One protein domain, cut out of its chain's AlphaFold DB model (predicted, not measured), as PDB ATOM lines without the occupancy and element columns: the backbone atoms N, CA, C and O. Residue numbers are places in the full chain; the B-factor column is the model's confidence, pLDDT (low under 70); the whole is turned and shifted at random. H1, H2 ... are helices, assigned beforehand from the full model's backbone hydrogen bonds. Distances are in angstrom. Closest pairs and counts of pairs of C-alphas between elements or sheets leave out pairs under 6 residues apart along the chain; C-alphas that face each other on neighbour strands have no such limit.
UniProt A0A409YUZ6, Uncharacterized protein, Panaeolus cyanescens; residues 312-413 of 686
ATOM      1  N   PRO A 312      10.815  70.930  46.801       58.00
ATOM      2  CA  PRO A 312      10.241  70.655  45.486       58.00
ATOM      3  C   PRO A 312      11.259  70.933  44.370       58.00
ATOM      4  O   PRO A 312      11.690  72.069  44.150       58.00
ATOM      5  N   GLN A 313      11.663  69.869  43.671       65.81
ATOM      6  CA  GLN A 313      12.618  69.925  42.564       65.81
ATOM      7  C   GLN A 313      11.871  70.255  41.270       65.81
ATOM      8  O   GLN A 313      11.282  69.368  40.658       65.81
ATOM      9  N   CYS A 314      11.919  71.514  40.829       69.31
ATOM     10  CA  CYS A 314      11.259  71.925  39.590       69.31
ATOM     11  C   CYS A 314      11.984  71.357  38.358       69.31
ATOM     12  O   CYS A 314      12.919  71.967  37.832       69.31
ATOM     13  N   VAL A 315      11.542  70.202  37.858       75.31
ATOM     14  CA  VAL A 315      12.105  69.591  36.645       75.31
ATOM     15  C   VAL A 315      11.418  70.164  35.404       75.31
ATOM     16  O   VAL A 315      10.287  69.812  35.070       75.31
ATOM     17  N   ILE A 316      12.126  71.019  34.661       74.81
ATOM     18  CA  ILE A 316      11.638  71.531  33.373       74.81
ATOM     19  C   ILE A 316      11.576  70.373  32.364       74.81
ATOM     20  O   ILE A 316      12.602  69.892  31.880       74.81
ATOM     21  N   SER A 317      10.364  69.937  32.009       76.81
ATOM     22  CA  SER A 317      10.171  68.874  31.017       76.81
ATOM     23  C   SER A 317      10.769  69.248  29.654       76.81
ATOM     24  O   SER A 317      10.496  70.319  29.101       76.81
ATOM     25  N   LYS A 318      11.535  68.314  29.070       74.25
ATOM     26  CA  LYS A 318      12.179  68.455  27.752       74.25
ATOM     27  C   LYS A 318      11.183  68.773  26.632       74.25
ATOM     28  O   LYS A 318      11.541  69.485  25.696       74.25
ATOM     29  N   ASP A 319       9.944  68.293  26.732       75.62
ATOM     30  CA  ASP A 319       8.897  68.558  25.737       75.62
ATOM     31  C   ASP A 319       8.356  69.990  25.833       75.62
ATOM     32  O   ASP A 319       8.088  70.627  24.814       75.62
ATOM     33  N   LEU A 320       8.256  70.528  27.052       72.31
ATOM     34  CA  LEU A 320       7.870  71.916  27.311       72.31
ATOM     35  C   LEU A 320       8.976  72.885  26.862       72.31
ATOM     36  O   LEU A 320       8.694  73.833  26.127       72.31
ATOM     37  N   ALA A 321      10.238  72.582  27.180       78.50
ATOM     38  CA  ALA A 321      11.398  73.327  26.688       78.50
ATOM     39  C   ALA A 321      11.514  73.303  25.151       78.50
ATOM     40  O   ALA A 321      11.756  74.337  24.523       78.50
ATOM     41  N   LYS A 322      11.256  72.147  24.518       79.62
ATOM     42  CA  LYS A 322      11.204  72.010  23.052       79.62
ATOM     43  C   LYS A 322      10.075  72.839  22.437       79.62
ATOM     44  O   LYS A 322      10.283  73.470  21.404       79.62
ATOM     45  N   LYS A 323       8.895  72.861  23.065       79.38
ATOM     46  CA  LYS A 323       7.718  73.599  22.582       79.38
ATOM     47  C   LYS A 323       7.923  75.117  22.583       79.38
ATOM     48  O   LYS A 323       7.442  75.780  21.669       79.38
ATOM     49  N   GLU A 324       8.645  75.659  23.563       80.94
ATOM     50  CA  GLU A 324       8.953  77.097  23.649       80.94
ATOM     51  C   GLU A 324      10.284  77.490  22.965       80.94
ATOM     52  O   GLU A 324      10.707  78.638  23.063       80.94
ATOM     53  N   LYS A 325      10.919  76.565  22.221       84.56
ATOM     54  CA  LYS A 325      12.233  76.719  21.551       84.56
ATOM     55  C   LYS A 325      13.421  77.013  22.484       84.56
ATOM     56  O   LYS A 325      14.494  77.384  22.022       84.56
ATOM     57  N   LEU A 326      13.285  76.778  23.790       76.00
ATOM     58  CA  LEU A 326      14.352  77.040  24.764       76.00
ATOM     59  C   LEU A 326      15.593  76.140  24.582       76.00
ATOM     60  O   LEU A 326      16.681  76.511  25.017       76.00
ATOM     61  N   ASN A 327      15.452  74.985  23.919       76.31
ATOM     62  CA  ASN A 327      16.537  74.015  23.698       76.31
ATOM     63  C   ASN A 327      17.716  74.539  22.854       76.31
ATOM     64  O   ASN A 327      18.775  73.911  22.862       76.31
ATOM     65  N   GLU A 328      17.530  75.623  22.097       75.06
ATOM     66  CA  GLU A 328      18.568  76.217  21.238       75.06
ATOM     67  C   GLU A 328      19.365  77.320  21.954       75.06
ATOM     68  O   GLU A 328      20.514  77.563  21.597       75.06
ATOM     69  N   ALA A 329      18.782  77.950  22.981       71.50
ATOM     70  CA  ALA A 329      19.332  79.149  23.619       71.50
ATOM     71  C   ALA A 329      19.737  78.960  25.093       71.50
ATOM     72  O   ALA A 329      20.583  79.695  25.596       71.50
ATOM     73  N   VAL A 330      19.173  77.975  25.803       73.75
ATOM     74  CA  VAL A 330      19.517  77.703  27.210       73.75
ATOM     75  C   VAL A 330      20.516  76.539  27.309       73.75
ATOM     76  O   VAL A 330      20.282  75.478  26.721       73.75
ATOM     77  N   PRO A 331      21.614  76.675  28.081       73.00
ATOM     78  CA  PRO A 331      22.577  75.598  28.284       73.00
ATOM     79  C   PRO A 331      21.937  74.291  28.775       73.00
ATOM     80  O   PRO A 331      21.280  74.249  29.816       73.00
ATOM     81  N   LYS A 332      22.238  73.188  28.073       70.25
ATOM     82  CA  LYS A 332      21.841  71.809  28.423       70.25
ATOM     83  C   LYS A 332      21.903  71.446  29.924       70.25
ATOM     84  O   LYS A 332      20.960  70.784  30.359       70.25
ATOM     85  N   PRO A 333      22.920  71.838  30.731       63.09
ATOM     86  CA  PRO A 333      22.939  71.524  32.167       63.09
ATOM     87  C   PRO A 333      21.740  72.051  32.976       63.09
ATOM     88  O   PRO A 333      21.378  71.426  33.968       63.09
ATOM     89  N   LEU A 334      21.073  73.136  32.563       63.44
ATOM     90  CA  LEU A 334      19.940  73.697  33.316       63.44
ATOM     91  C   LEU A 334      18.665  72.850  33.207       63.44
ATOM     92  O   LEU A 334      17.909  72.755  34.167       63.44
ATOM     93  N   PHE A 335      18.458  72.146  32.091       67.38
ATOM     94  CA  PHE A 335      17.346  71.193  31.942       67.38
ATOM     95  C   PHE A 335      17.558  69.872  32.699       67.38
ATOM     96  O   PHE A 335      16.674  69.017  32.705       67.38
ATOM     97  N   ALA A 336      18.740  69.675  33.290       62.28
ATOM     98  CA  ALA A 336      19.091  68.498  34.079       62.28
ATOM     99  C   ALA A 336      19.325  68.818  35.568       62.28
ATOM    100  O   ALA A 336      19.538  67.896  36.356       62.28
ATOM    101  N   SER A 337      19.297  70.095  35.972       63.97
ATOM    102  CA  SER A 337      19.550  70.480  37.361       63.97
ATOM    103  C   SER A 337      18.335  70.200  38.246       63.97
ATOM    104  O   SER A 337      17.228  70.636  37.939       63.97
ATOM    105  N   LYS A 338      18.559  69.524  39.374       74.44
ATOM    106  CA  LYS A 338      17.562  69.252  40.425       74.44
ATOM    107  C   LYS A 338      17.485  70.385  41.460       74.44
ATOM    108  O   LYS A 338      17.397  70.137  42.659       74.44
ATOM    109  N   GLU A 339      17.615  71.626  41.010       75.00
ATOM    110  CA  GLU A 339      17.697  72.784  41.901       75.00
ATOM    111  C   GLU A 339      16.306  73.342  42.249       75.00
ATOM    112  O   GLU A 339      15.368  73.200  41.459       75.00
ATOM    113  N   PRO A 340      16.144  74.002  43.412       73.94
ATOM    114  CA  PRO A 340      14.904  74.695  43.749       73.94
ATOM    115  C   PRO A 340      14.567  75.785  42.721       73.94
ATOM    116  O   PRO A 340      15.457  76.485  42.230       73.94
ATOM    117  N   GLY A 341      13.276  76.003  42.449       73.25
ATOM    118  CA  GLY A 341      12.811  76.975  41.444       73.25
ATOM    119  C   GLY A 341      13.333  78.409  41.639       73.25
ATOM    120  O   GLY A 341      13.571  79.120  40.661       73.25
ATOM    121  N   ALA A 342      13.589  78.820  42.886       65.56
ATOM    122  CA  ALA A 342      14.215  80.104  43.212       65.56
ATOM    123  C   ALA A 342      15.682  80.193  42.741       65.56
ATOM    124  O   ALA A 342      16.095  81.210  42.188       65.56
ATOM    125  N   MET A 343      16.454  79.112  42.889       71.31
ATOM    126  CA  MET A 343      17.863  79.040  42.485       71.31
ATOM    127  C   MET A 343      18.006  78.985  40.957       71.31
ATOM    128  O   MET A 343      18.830  79.700  40.385       71.31
ATOM    129  N   LEU A 344      17.123  78.236  40.285       74.62
ATOM    130  CA  LEU A 344      16.959  78.269  38.826       74.62
ATOM    131  C   LEU A 344      16.602  79.678  38.316       74.62
ATOM    132  O   LEU A 344      17.190  80.152  37.345       74.62
ATOM    133  N   SER A 345      15.683  80.373  38.994       75.31
ATOM    134  CA  SER A 345      15.288  81.745  38.639       75.31
ATOM    135  C   SER A 345      16.437  82.747  38.805       75.31
ATOM    136  O   SER A 345      16.625  83.601  37.940       75.31
ATOM    137  N   ALA A 346      17.243  82.616  39.863       75.81
ATOM    138  CA  ALA A 346      18.435  83.437  40.078       75.81
ATOM    139  C   ALA A 346      19.514  83.186  39.006       75.81
ATOM    140  O   ALA A 346      20.050  84.136  38.438       75.81
ATOM    141  N   LYS A 347      19.775  81.920  38.647       81.75
ATOM    142  CA  LYS A 347      20.704  81.571  37.554       81.75
ATOM    143  C   LYS A 347      20.259  82.110  36.194       81.75
ATOM    144  O   LYS A 347      21.104  82.494  35.392       81.75
ATOM    145  N   LEU A 348      18.953  82.176  35.941       81.06
ATOM    146  CA  LEU A 348      18.400  82.787  34.730       81.06
ATOM    147  C   LEU A 348      18.488  84.313  34.721       81.06
ATOM    148  O   LEU A 348      18.702  84.884  33.656       81.06
ATOM    149  N   ALA A 349      18.367  84.973  35.874       82.06
ATOM    150  CA  ALA A 349      18.592  86.415  35.975       82.06
ATOM    151  C   ALA A 349      20.053  86.804  35.673       82.06
ATOM    152  O   ALA A 349      20.297  87.885  35.148       82.06
ATOM    153  N   GLY A 350      21.008  85.906  35.947       82.75
ATOM    154  CA  GLY A 350      22.431  86.086  35.646       82.75
ATOM    155  C   GLY A 350      22.856  85.817  34.194       82.75
ATOM    156  O   GLY A 350      24.048  85.903  33.909       82.75
ATOM    157  N   MET A 351      21.942  85.473  33.274       84.44
ATOM    158  CA  MET A 351      22.294  85.271  31.859       84.44
ATOM    159  C   MET A 351      22.331  86.599  31.092       84.44
ATOM    160  O   MET A 351      21.282  87.238  30.958       84.44
ATOM    161  N   PRO A 352      23.480  87.011  30.529       64.38
ATOM    162  CA  PRO A 352      23.545  88.227  29.734       64.38
ATOM    163  C   PRO A 352      22.904  88.039  28.342       64.38
ATOM    164  O   PRO A 352      23.071  86.999  27.709       64.38
ATOM    165  N   HIS A 353      22.246  89.102  27.859       57.78
ATOM    166  CA  HIS A 353      21.854  89.374  26.458       57.78
ATOM    167  C   HIS A 353      20.522  88.874  25.858       57.78
ATOM    168  O   HIS A 353      20.329  89.091  24.664       57.78
ATOM    169  N   ASP A 354      19.553  88.340  26.612       83.62
ATOM    170  CA  ASP A 354      18.189  88.168  26.057       83.62
ATOM    171  C   ASP A 354      17.080  88.255  27.128       83.62
ATOM    172  O   ASP A 354      16.766  87.281  27.819       83.62
ATOM    173  N   GLU A 355      16.469  89.439  27.269       84.50
ATOM    174  CA  GLU A 355      15.330  89.669  28.175       84.50
ATOM    175  C   GLU A 355      14.096  88.845  27.789       84.50
ATOM    176  O   GLU A 355      13.333  88.414  28.657       84.50
ATOM    177  N   ASP A 356      13.915  88.574  26.499       85.12
ATOM    178  CA  ASP A 356      12.772  87.858  25.947       85.12
ATOM    179  C   ASP A 356      12.900  86.349  26.237       85.12
ATOM    180  O   ASP A 356      11.930  85.686  26.626       85.12
ATOM    181  N   LEU A 357      14.121  85.810  26.162       83.19
ATOM    182  CA  LEU A 357      14.470  84.467  26.630       83.19
ATOM    183  C   LEU A 357      14.346  84.352  28.151       83.19
ATOM    184  O   LEU A 357      13.740  83.387  28.626       83.19
ATOM    185  N   GLN A 358      14.850  85.326  28.921       85.25
ATOM    186  CA  GLN A 358      14.666  85.347  30.376       85.25
ATOM    187  C   GLN A 358      13.173  85.371  30.744       85.25
ATOM    188  O   GLN A 358      12.743  84.616  31.618       85.25
ATOM    189  N   ALA A 359      12.355  86.180  30.065       84.00
ATOM    190  CA  ALA A 359      10.916  86.257  30.296       84.00
ATOM    191  C   ALA A 359      10.207  84.929  29.981       84.00
ATOM    192  O   ALA A 359       9.365  84.483  30.766       84.00
ATOM    193  N   ARG A 360      10.564  84.256  28.878       84.81
ATOM    194  CA  ARG A 360      10.035  82.922  28.530       84.81
ATOM    195  C   ARG A 360      10.462  81.869  29.551       84.81
ATOM    196  O   ARG A 360       9.607  81.176  30.093       84.81
ATOM    197  N   ALA A 361      11.741  81.813  29.912       83.19
ATOM    198  CA  ALA A 361      12.255  80.877  30.909       83.19
ATOM    199  C   ALA A 361      11.616  81.075  32.296       83.19
ATOM    200  O   ALA A 361      11.218  80.100  32.935       83.19
ATOM    201  N   ARG A 362      11.419  82.326  32.740       83.81
ATOM    202  CA  ARG A 362      10.687  82.645  33.980       83.81
ATOM    203  C   ARG A 362       9.217  82.207  33.907       83.81
ATOM    204  O   ARG A 362       8.702  81.681  34.890       83.81
ATOM    205  N   ARG A 363       8.534  82.371  32.763       83.25
ATOM    206  CA  ARG A 363       7.163  81.850  32.553       83.25
ATOM    207  C   ARG A 363       7.124  80.319  32.583       83.25
ATOM    208  O   ARG A 363       6.189  79.758  33.152       83.25
ATOM    209  N   LEU A 364       8.129  79.660  32.008       81.62
ATOM    210  CA  LEU A 364       8.242  78.204  31.972       81.62
ATOM    211  C   LEU A 364       8.446  77.621  33.376       81.62
ATOM    212  O   LEU A 364       7.689  76.740  33.771       81.62
ATOM    213  N   ILE A 365       9.389  78.177  34.147       80.75
ATOM    214  CA  ILE A 365       9.635  77.807  35.550       80.75
ATOM    215  C   ILE A 365       8.400  78.060  36.407       80.75
ATOM    216  O   ILE A 365       8.010  77.183  37.169       80.75
ATOM    217  N   ARG A 366       7.748  79.224  36.259       78.56
ATOM    218  CA  ARG A 366       6.498  79.504  36.980       78.56
ATOM    219  C   ARG A 366       5.444  78.443  36.689       78.56
ATOM    220  O   ARG A 366       4.841  77.967  37.634       78.56
ATOM    221  N   ARG A 367       5.254  78.025  35.433       77.69
ATOM    222  CA  ARG A 367       4.307  76.946  35.093       77.69
ATOM    223  C   ARG A 367       4.698  75.607  35.721       77.69
ATOM    224  O   ARG A 367       3.874  75.030  36.416       77.69
ATOM    225  N   SER A 368       5.936  75.142  35.534       74.69
ATOM    226  CA  SER A 368       6.354  73.834  36.060       74.69
ATOM    227  C   SER A 368       6.338  73.779  37.590       74.69
ATOM    228  O   SER A 368       5.807  72.832  38.152       74.69
ATOM    229  N   CYS A 369       6.854  74.809  38.271       77.88
ATOM    230  CA  CYS A 369       6.844  74.853  39.733       77.88
ATOM    231  C   CYS A 369       5.428  75.045  40.309       77.88
ATOM    232  O   CYS A 369       5.155  74.567  41.404       77.88
ATOM    233  N   PHE A 370       4.528  75.752  39.611       73.69
ATOM    234  CA  PHE A 370       3.158  75.984  40.086       73.69
ATOM    235  C   PHE A 370       2.294  74.721  40.010       73.69
ATOM    236  O   PHE A 370       1.499  74.485  40.918       73.69
ATOM    237  N   ASP A 371       2.468  73.886  38.982       69.31
ATOM    238  CA  ASP A 371       1.767  72.599  38.884       69.31
ATOM    239  C   ASP A 371       2.174  71.659  40.044       69.31
ATOM    240  O   ASP A 371       1.305  71.079  40.699       69.31
ATOM    241  N   ASP A 372       3.467  71.594  40.389       69.12
ATOM    242  CA  ASP A 372       3.953  70.829  41.550       69.12
ATOM    243  C   ASP A 372       3.463  71.436  42.884       69.12
ATOM    244  O   ASP A 372       2.902  70.734  43.728       69.12
ATOM    245  N   CYS A 373       3.593  72.756  43.061       71.62
ATOM    246  CA  CYS A 373       3.130  73.466  44.259       71.62
ATOM    247  C   CYS A 373       1.619  73.332  44.497       71.62
ATOM    248  O   CYS A 373       1.191  73.148  45.638       71.62
ATOM    249  N   THR A 374       0.796  73.400  43.446       68.56
ATOM    250  CA  THR A 374      -0.659  73.210  43.573       68.56
ATOM    251  C   THR A 374      -1.020  71.762  43.883       68.56
ATOM    252  O   THR A 374      -1.925  71.540  44.686       68.56
ATOM    253  N   ALA A 375      -0.289  70.775  43.353       63.31
ATOM    254  CA  ALA A 375      -0.457  69.381  43.754       63.31
ATOM    255  C   ALA A 375      -0.152  69.174  45.251       63.31
ATOM    256  O   ALA A 375      -0.945  68.538  45.950       63.31
ATOM    257  N   THR A 376       0.934  69.760  45.777       72.25
ATOM    258  CA  THR A 376       1.254  69.692  47.216       72.25
ATOM    259  C   THR A 376       0.221  70.424  48.078       72.25
ATOM    260  O   THR A 376      -0.210  69.884  49.094       72.25
ATOM    261  N   ALA A 377      -0.232  71.615  47.669       67.69
ATOM    262  CA  ALA A 377      -1.246  72.378  48.401       67.69
ATOM    263  C   ALA A 377      -2.600  71.643  48.462       67.69
ATOM    264  O   ALA A 377      -3.244  71.602  49.513       67.69
ATOM    265  N   VAL A 378      -3.017  70.995  47.366       65.75
ATOM    266  CA  VAL A 378      -4.225  70.153  47.338       65.75
ATOM    267  C   VAL A 378      -4.071  68.937  48.257       65.75
ATOM    268  O   VAL A 378      -4.988  68.653  49.023       65.75
ATOM    269  N   ALA A 379      -2.918  68.259  48.247       64.81
ATOM    270  CA  ALA A 379      -2.655  67.134  49.149       64.81
ATOM    271  C   ALA A 379      -2.696  67.549  50.633       64.81
ATOM    272  O   ALA A 379      -3.369  66.899  51.431       64.81
ATOM    273  N   ALA A 380      -2.061  68.669  50.994       68.81
ATOM    274  CA  ALA A 380      -2.094  69.214  52.353       68.81
ATOM    275  C   ALA A 380      -3.513  69.637  52.788       68.81
ATOM    276  O   ALA A 380      -3.897  69.442  53.941       68.81
ATOM    277  N   THR A 381      -4.325  70.155  51.860       69.44
ATOM    278  CA  THR A 381      -5.736  70.499  52.117       69.44
ATOM    279  C   THR A 381      -6.595  69.252  52.352       69.44
ATOM    280  O   THR A 381      -7.455  69.259  53.231       69.44
ATOM    281  N   ILE A 382      -6.358  68.164  51.610       69.75
ATOM    282  CA  ILE A 382      -7.043  66.877  51.825       69.75
ATOM    283  C   ILE A 382      -6.691  66.317  53.210       69.75
ATOM    284  O   ILE A 382      -7.602  66.032  53.982       69.75
ATOM    285  N   LEU A 383      -5.400  66.271  53.562       67.62
ATOM    286  CA  LEU A 383      -4.915  65.864  54.890       67.62
ATOM    287  C   LEU A 383      -5.551  66.683  56.026       67.62
ATOM    288  O   LEU A 383      -6.015  66.119  57.015       67.62
ATOM    289  N   ARG A 384      -5.631  68.013  55.871       76.69
ATOM    290  CA  ARG A 384      -6.303  68.897  56.837       76.69
ATOM    291  C   ARG A 384      -7.773  68.527  57.026       76.69
ATOM    292  O   ARG A 384      -8.233  68.472  58.163       76.69
ATOM    293  N   ASN A 385      -8.498  68.275  55.938       69.44
ATOM    294  CA  ASN A 385      -9.911  67.909  56.000       69.44
ATOM    295  C   ASN A 385     -10.109  66.538  56.660       69.44
ATOM    296  O   ASN A 385     -10.978  66.407  57.516       69.44
ATOM    297  N   GLU A 386      -9.286  65.540  56.324       73.75
ATOM    298  CA  GLU A 386      -9.347  64.213  56.950       73.75
ATOM    299  C   GLU A 386      -9.123  64.310  58.468       73.75
ATOM    300  O   GLU A 386      -9.977  63.847  59.230       73.75
ATOM    301  N   CYS A 387      -8.083  65.027  58.913       69.94
ATOM    302  CA  CYS A 387      -7.837  65.291  60.335       69.94
ATOM    303  C   CYS A 387      -8.971  66.075  61.025       69.94
ATOM    304  O   CYS A 387      -9.302  65.784  62.170       69.94
ATOM    305  N   GLN A 388      -9.605  67.044  60.354       70.75
ATOM    306  CA  GLN A 388     -10.745  67.781  60.925       70.75
ATOM    307  C   GLN A 388     -12.021  66.932  61.044       70.75
ATOM    308  O   GLN A 388     -12.841  67.185  61.923       70.75
ATOM    309  N   THR A 389     -12.201  65.924  60.185       66.81
ATOM    310  CA  THR A 389     -13.373  65.026  60.222       66.81
ATOM    311  C   THR A 389     -13.240  63.836  61.179       66.81
ATOM    312  O   THR A 389     -14.199  63.081  61.330       66.81
ATOM    313  N   SER A 390     -12.082  63.656  61.823       62.03
ATOM    314  CA  SER A 390     -11.792  62.535  62.729       62.03
ATOM    315  C   SER A 390     -10.996  63.010  63.958       62.03
ATOM    316  O   SER A 390      -9.789  62.772  64.035       62.03
ATOM    317  N   PRO A 391     -11.636  63.694  64.927       56.62
ATOM    318  CA  PRO A 391     -10.945  64.222  66.106       56.62
ATOM    319  C   PRO A 391     -10.401  63.132  67.047       56.62
ATOM    320  O   PRO A 391      -9.442  63.393  67.763       56.62
ATOM    321  N   ASP A 392     -10.941  61.909  67.002       55.69
ATOM    322  CA  ASP A 392     -10.563  60.793  67.892       55.69
ATOM    323  C   ASP A 392      -9.275  60.049  67.469       55.69
ATOM    324  O   ASP A 392      -8.998  58.943  67.934       55.69
ATOM    325  N   THR A 393      -8.484  60.615  66.552       58.34
ATOM    326  CA  THR A 393      -7.183  60.057  66.153       58.34
ATOM    327  C   THR A 393      -6.031  60.868  66.744       58.34
ATOM    328  O   THR A 393      -5.651  61.892  66.176       58.34
ATOM    329  N   ASP A 394      -5.397  60.330  67.798       56.84
ATOM    330  CA  ASP A 394      -4.188  60.826  68.506       56.84
ATOM    331  C   ASP A 394      -2.924  61.000  67.619       56.84
ATOM    332  O   ASP A 394      -1.790  61.079  68.098       56.84
ATOM    333  N   HIS A 395      -3.076  60.987  66.296       52.66
ATOM    334  CA  HIS A 395      -2.008  61.071  65.297       52.66
ATOM    335  C   HIS A 395      -2.160  62.277  64.358       52.66
ATOM    336  O   HIS A 395      -1.242  62.582  63.598       52.66
ATOM    337  N   CYS A 396      -3.277  63.007  64.434       54.50
ATOM    338  CA  CYS A 396      -3.457  64.285  63.752       54.50
ATOM    339  C   CYS A 396      -3.096  65.440  64.695       54.50
ATOM    340  O   CYS A 396      -3.935  65.895  65.464       54.50
ATOM    341  N   LEU A 397      -1.863  65.951  64.611       76.25
ATOM    342  CA  LEU A 397      -1.486  67.226  65.238       76.25
ATOM    343  C   LEU A 397      -1.917  68.385  64.313       76.25
ATOM    344  O   LEU A 397      -1.212  68.654  63.332       76.25
ATOM    345  N   PRO A 398      -3.043  69.084  64.577       64.81
ATOM    346  CA  PRO A 398      -3.561  70.111  63.668       64.81
ATOM    347  C   PRO A 398      -2.562  71.255  63.459       64.81
ATOM    348  O   PRO A 398      -2.456  71.776  62.348       64.81
ATOM    349  N   ASP A 399      -1.769  71.575  64.482       69.19
ATOM    350  CA  ASP A 399      -0.750  72.627  64.442       69.19
ATOM    351  C   ASP A 399       0.409  72.290  63.492       69.19
ATOM    352  O   ASP A 399       0.911  73.169  62.794       69.19
ATOM    353  N   GLN A 400       0.803  71.013  63.381       66.00
ATOM    354  CA  GLN A 400       1.820  70.596  62.406       66.00
ATOM    355  C   GLN A 400       1.293  70.677  60.971       66.00
ATOM    356  O   GLN A 400       2.032  71.070  60.064       66.00
ATOM    357  N   VAL A 401       0.018  70.340  60.748       66.06
ATOM    358  CA  VAL A 401      -0.620  70.468  59.429       66.06
ATOM    359  C   VAL A 401      -0.760  71.945  59.047       66.06
ATOM    360  O   VAL A 401      -0.403  72.313  57.928       66.06
ATOM    361  N   ALA A 402      -1.186  72.806  59.975       69.25
ATOM    362  CA  ALA A 402      -1.268  74.252  59.772       69.25
ATOM    363  C   ALA A 402       0.106  74.867  59.445       69.25
ATOM    364  O   ALA A 402       0.256  75.491  58.396       69.25
ATOM    365  N   ALA A 403       1.132  74.595  60.258       66.00
ATOM    366  CA  ALA A 403       2.493  75.080  60.021       66.00
ATOM    367  C   ALA A 403       3.096  74.556  58.701       66.00
ATOM    368  O   ALA A 403       3.878  75.252  58.052       66.00
ATOM    369  N   THR A 404       2.729  73.343  58.270       69.44
ATOM    370  CA  THR A 404       3.142  72.802  56.962       69.44
ATOM    371  C   THR A 404       2.473  73.554  55.809       69.44
ATOM    372  O   THR A 404       3.144  73.859  54.824       69.44
ATOM    373  N   ILE A 405       1.185  73.895  55.930       67.50
ATOM    374  CA  ILE A 405       0.452  74.685  54.927       67.50
ATOM    375  C   ILE A 405       1.041  76.096  54.819       67.50
ATOM    376  O   ILE A 405       1.433  76.487  53.723       67.50
ATOM    377  N   GLU A 406       1.209  76.815  55.933       67.31
ATOM    378  CA  GLU A 406       1.794  78.168  55.945       67.31
ATOM    379  C   GLU A 406       3.210  78.186  55.345       67.31
ATOM    380  O   GLU A 406       3.548  79.034  54.514       67.31
ATOM    381  N   ARG A 407       4.042  77.197  55.701       64.12
ATOM    382  CA  ARG A 407       5.389  77.048  55.138       64.12
ATOM    383  C   ARG A 407       5.357  76.776  53.632       64.12
ATOM    384  O   ARG A 407       6.210  77.300  52.915       64.12
ATOM    385  N   GLN A 408       4.397  75.992  53.143       62.28
ATOM    386  CA  GLN A 408       4.269  75.688  51.718       62.28
ATOM    387  C   GLN A 408       3.707  76.875  50.922       62.28
ATOM    388  O   GLN A 408       4.195  77.147  49.825       62.28
ATOM    389  N   GLU A 409       2.756  77.633  51.474       63.56
ATOM    390  CA  GLU A 409       2.257  78.884  50.884       63.56
ATOM    391  C   GLU A 409       3.382  79.918  50.733       63.56
ATOM    392  O   GLU A 409       3.508  80.532  49.669       63.56
ATOM    393  N   TYR A 410       4.254  80.038  51.742       61.16
ATOM    394  CA  TYR A 410       5.449  80.883  51.695       61.16
ATOM    395  C   TYR A 410       6.463  80.415  50.636       61.16
ATOM    396  O   TYR A 410       6.899  81.213  49.807       61.16
ATOM    397  N   ILE A 411       6.811  79.120  50.606       59.88
ATOM    398  CA  ILE A 411       7.771  78.552  49.635       59.88
ATOM    399  C   ILE A 411       7.265  78.677  48.189       59.88
ATOM    400  O   ILE A 411       8.052  78.943  47.280       59.88
ATOM    401  N   CYS A 412       5.963  78.499  47.970       65.38
ATOM    402  CA  CYS A 412       5.344  78.549  46.647       65.38
ATOM    403  C   CYS A 412       4.885  79.960  46.222       65.38
ATOM    404  O   CYS A 412       4.457  80.133  45.079       65.38
ATOM    405  N   GLY A 413       4.968  80.967  47.101       45.81
ATOM    406  CA  GLY A 413       4.547  82.346  46.821       45.81
ATOM    407  C   GLY A 413       3.038  82.499  46.579       45.81
ATOM    408  O   GLY A 413       2.625  83.313  45.753       45.81
TER     409      GLY A 413
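What this domain is: This is residues 312 to 413 of the 686 residues of an uncharacterized protein of Panaeolus cyanescens (UniProt A0A409YUZ6). One long helix, H4, makes the long axis, with H3 folded back along its first part and H5 along its later part; short H1 and H2 sit loosely near the H3 end. The printed part has 102 residues, with named helices H1 to H5 in chain order and no named strand: all helix. It is loose, with a radius of gyration of the C-alphas of 17.8 A and spans of 59 by 24 by 19 A.

Where its parts are: H4, residues 355 to 389, is 49.6 A long from C-alpha 355 at (15.330, 89.669, 28.175). H5, residues 398 to 412, measures 21.0 A and ends with C-alpha 412 at (5.344, 78.549, 46.647). H3 is residues 341 to 349, H1 318 to 323 and H2 332 to 336.

How they stand to each other: H4 and H5 touch as a helical hairpin, opposite ways at a shallow tilt of 9 degrees; their closest C-alphas, of Cys 373 and Cys 412, are 6.0 A apart. H4, with residues 358 to 369 alone, touches H3, another hairpin, at 11 degrees; the closest C-alphas, of Leu 348 and Gln 358, are 6.3 A apart. H3 and H5 are apart. H1 is close to but not clearly touching H4, and H2 likewise to H3. Every O i to N i+4 pair is within hydrogen-bond range in H1, H3, H4 and H5; H2 has 0 of 1, but 2 of 2 O i to N i+3 pairs.

The domain as a whole: The farthest C-alphas, of His 353 and Asp 392, are 59.9 A apart. The printed part has no cut and no long link. Mean pLDDT of the printed part is 71.3, with residues 398 to 413 among those under 70.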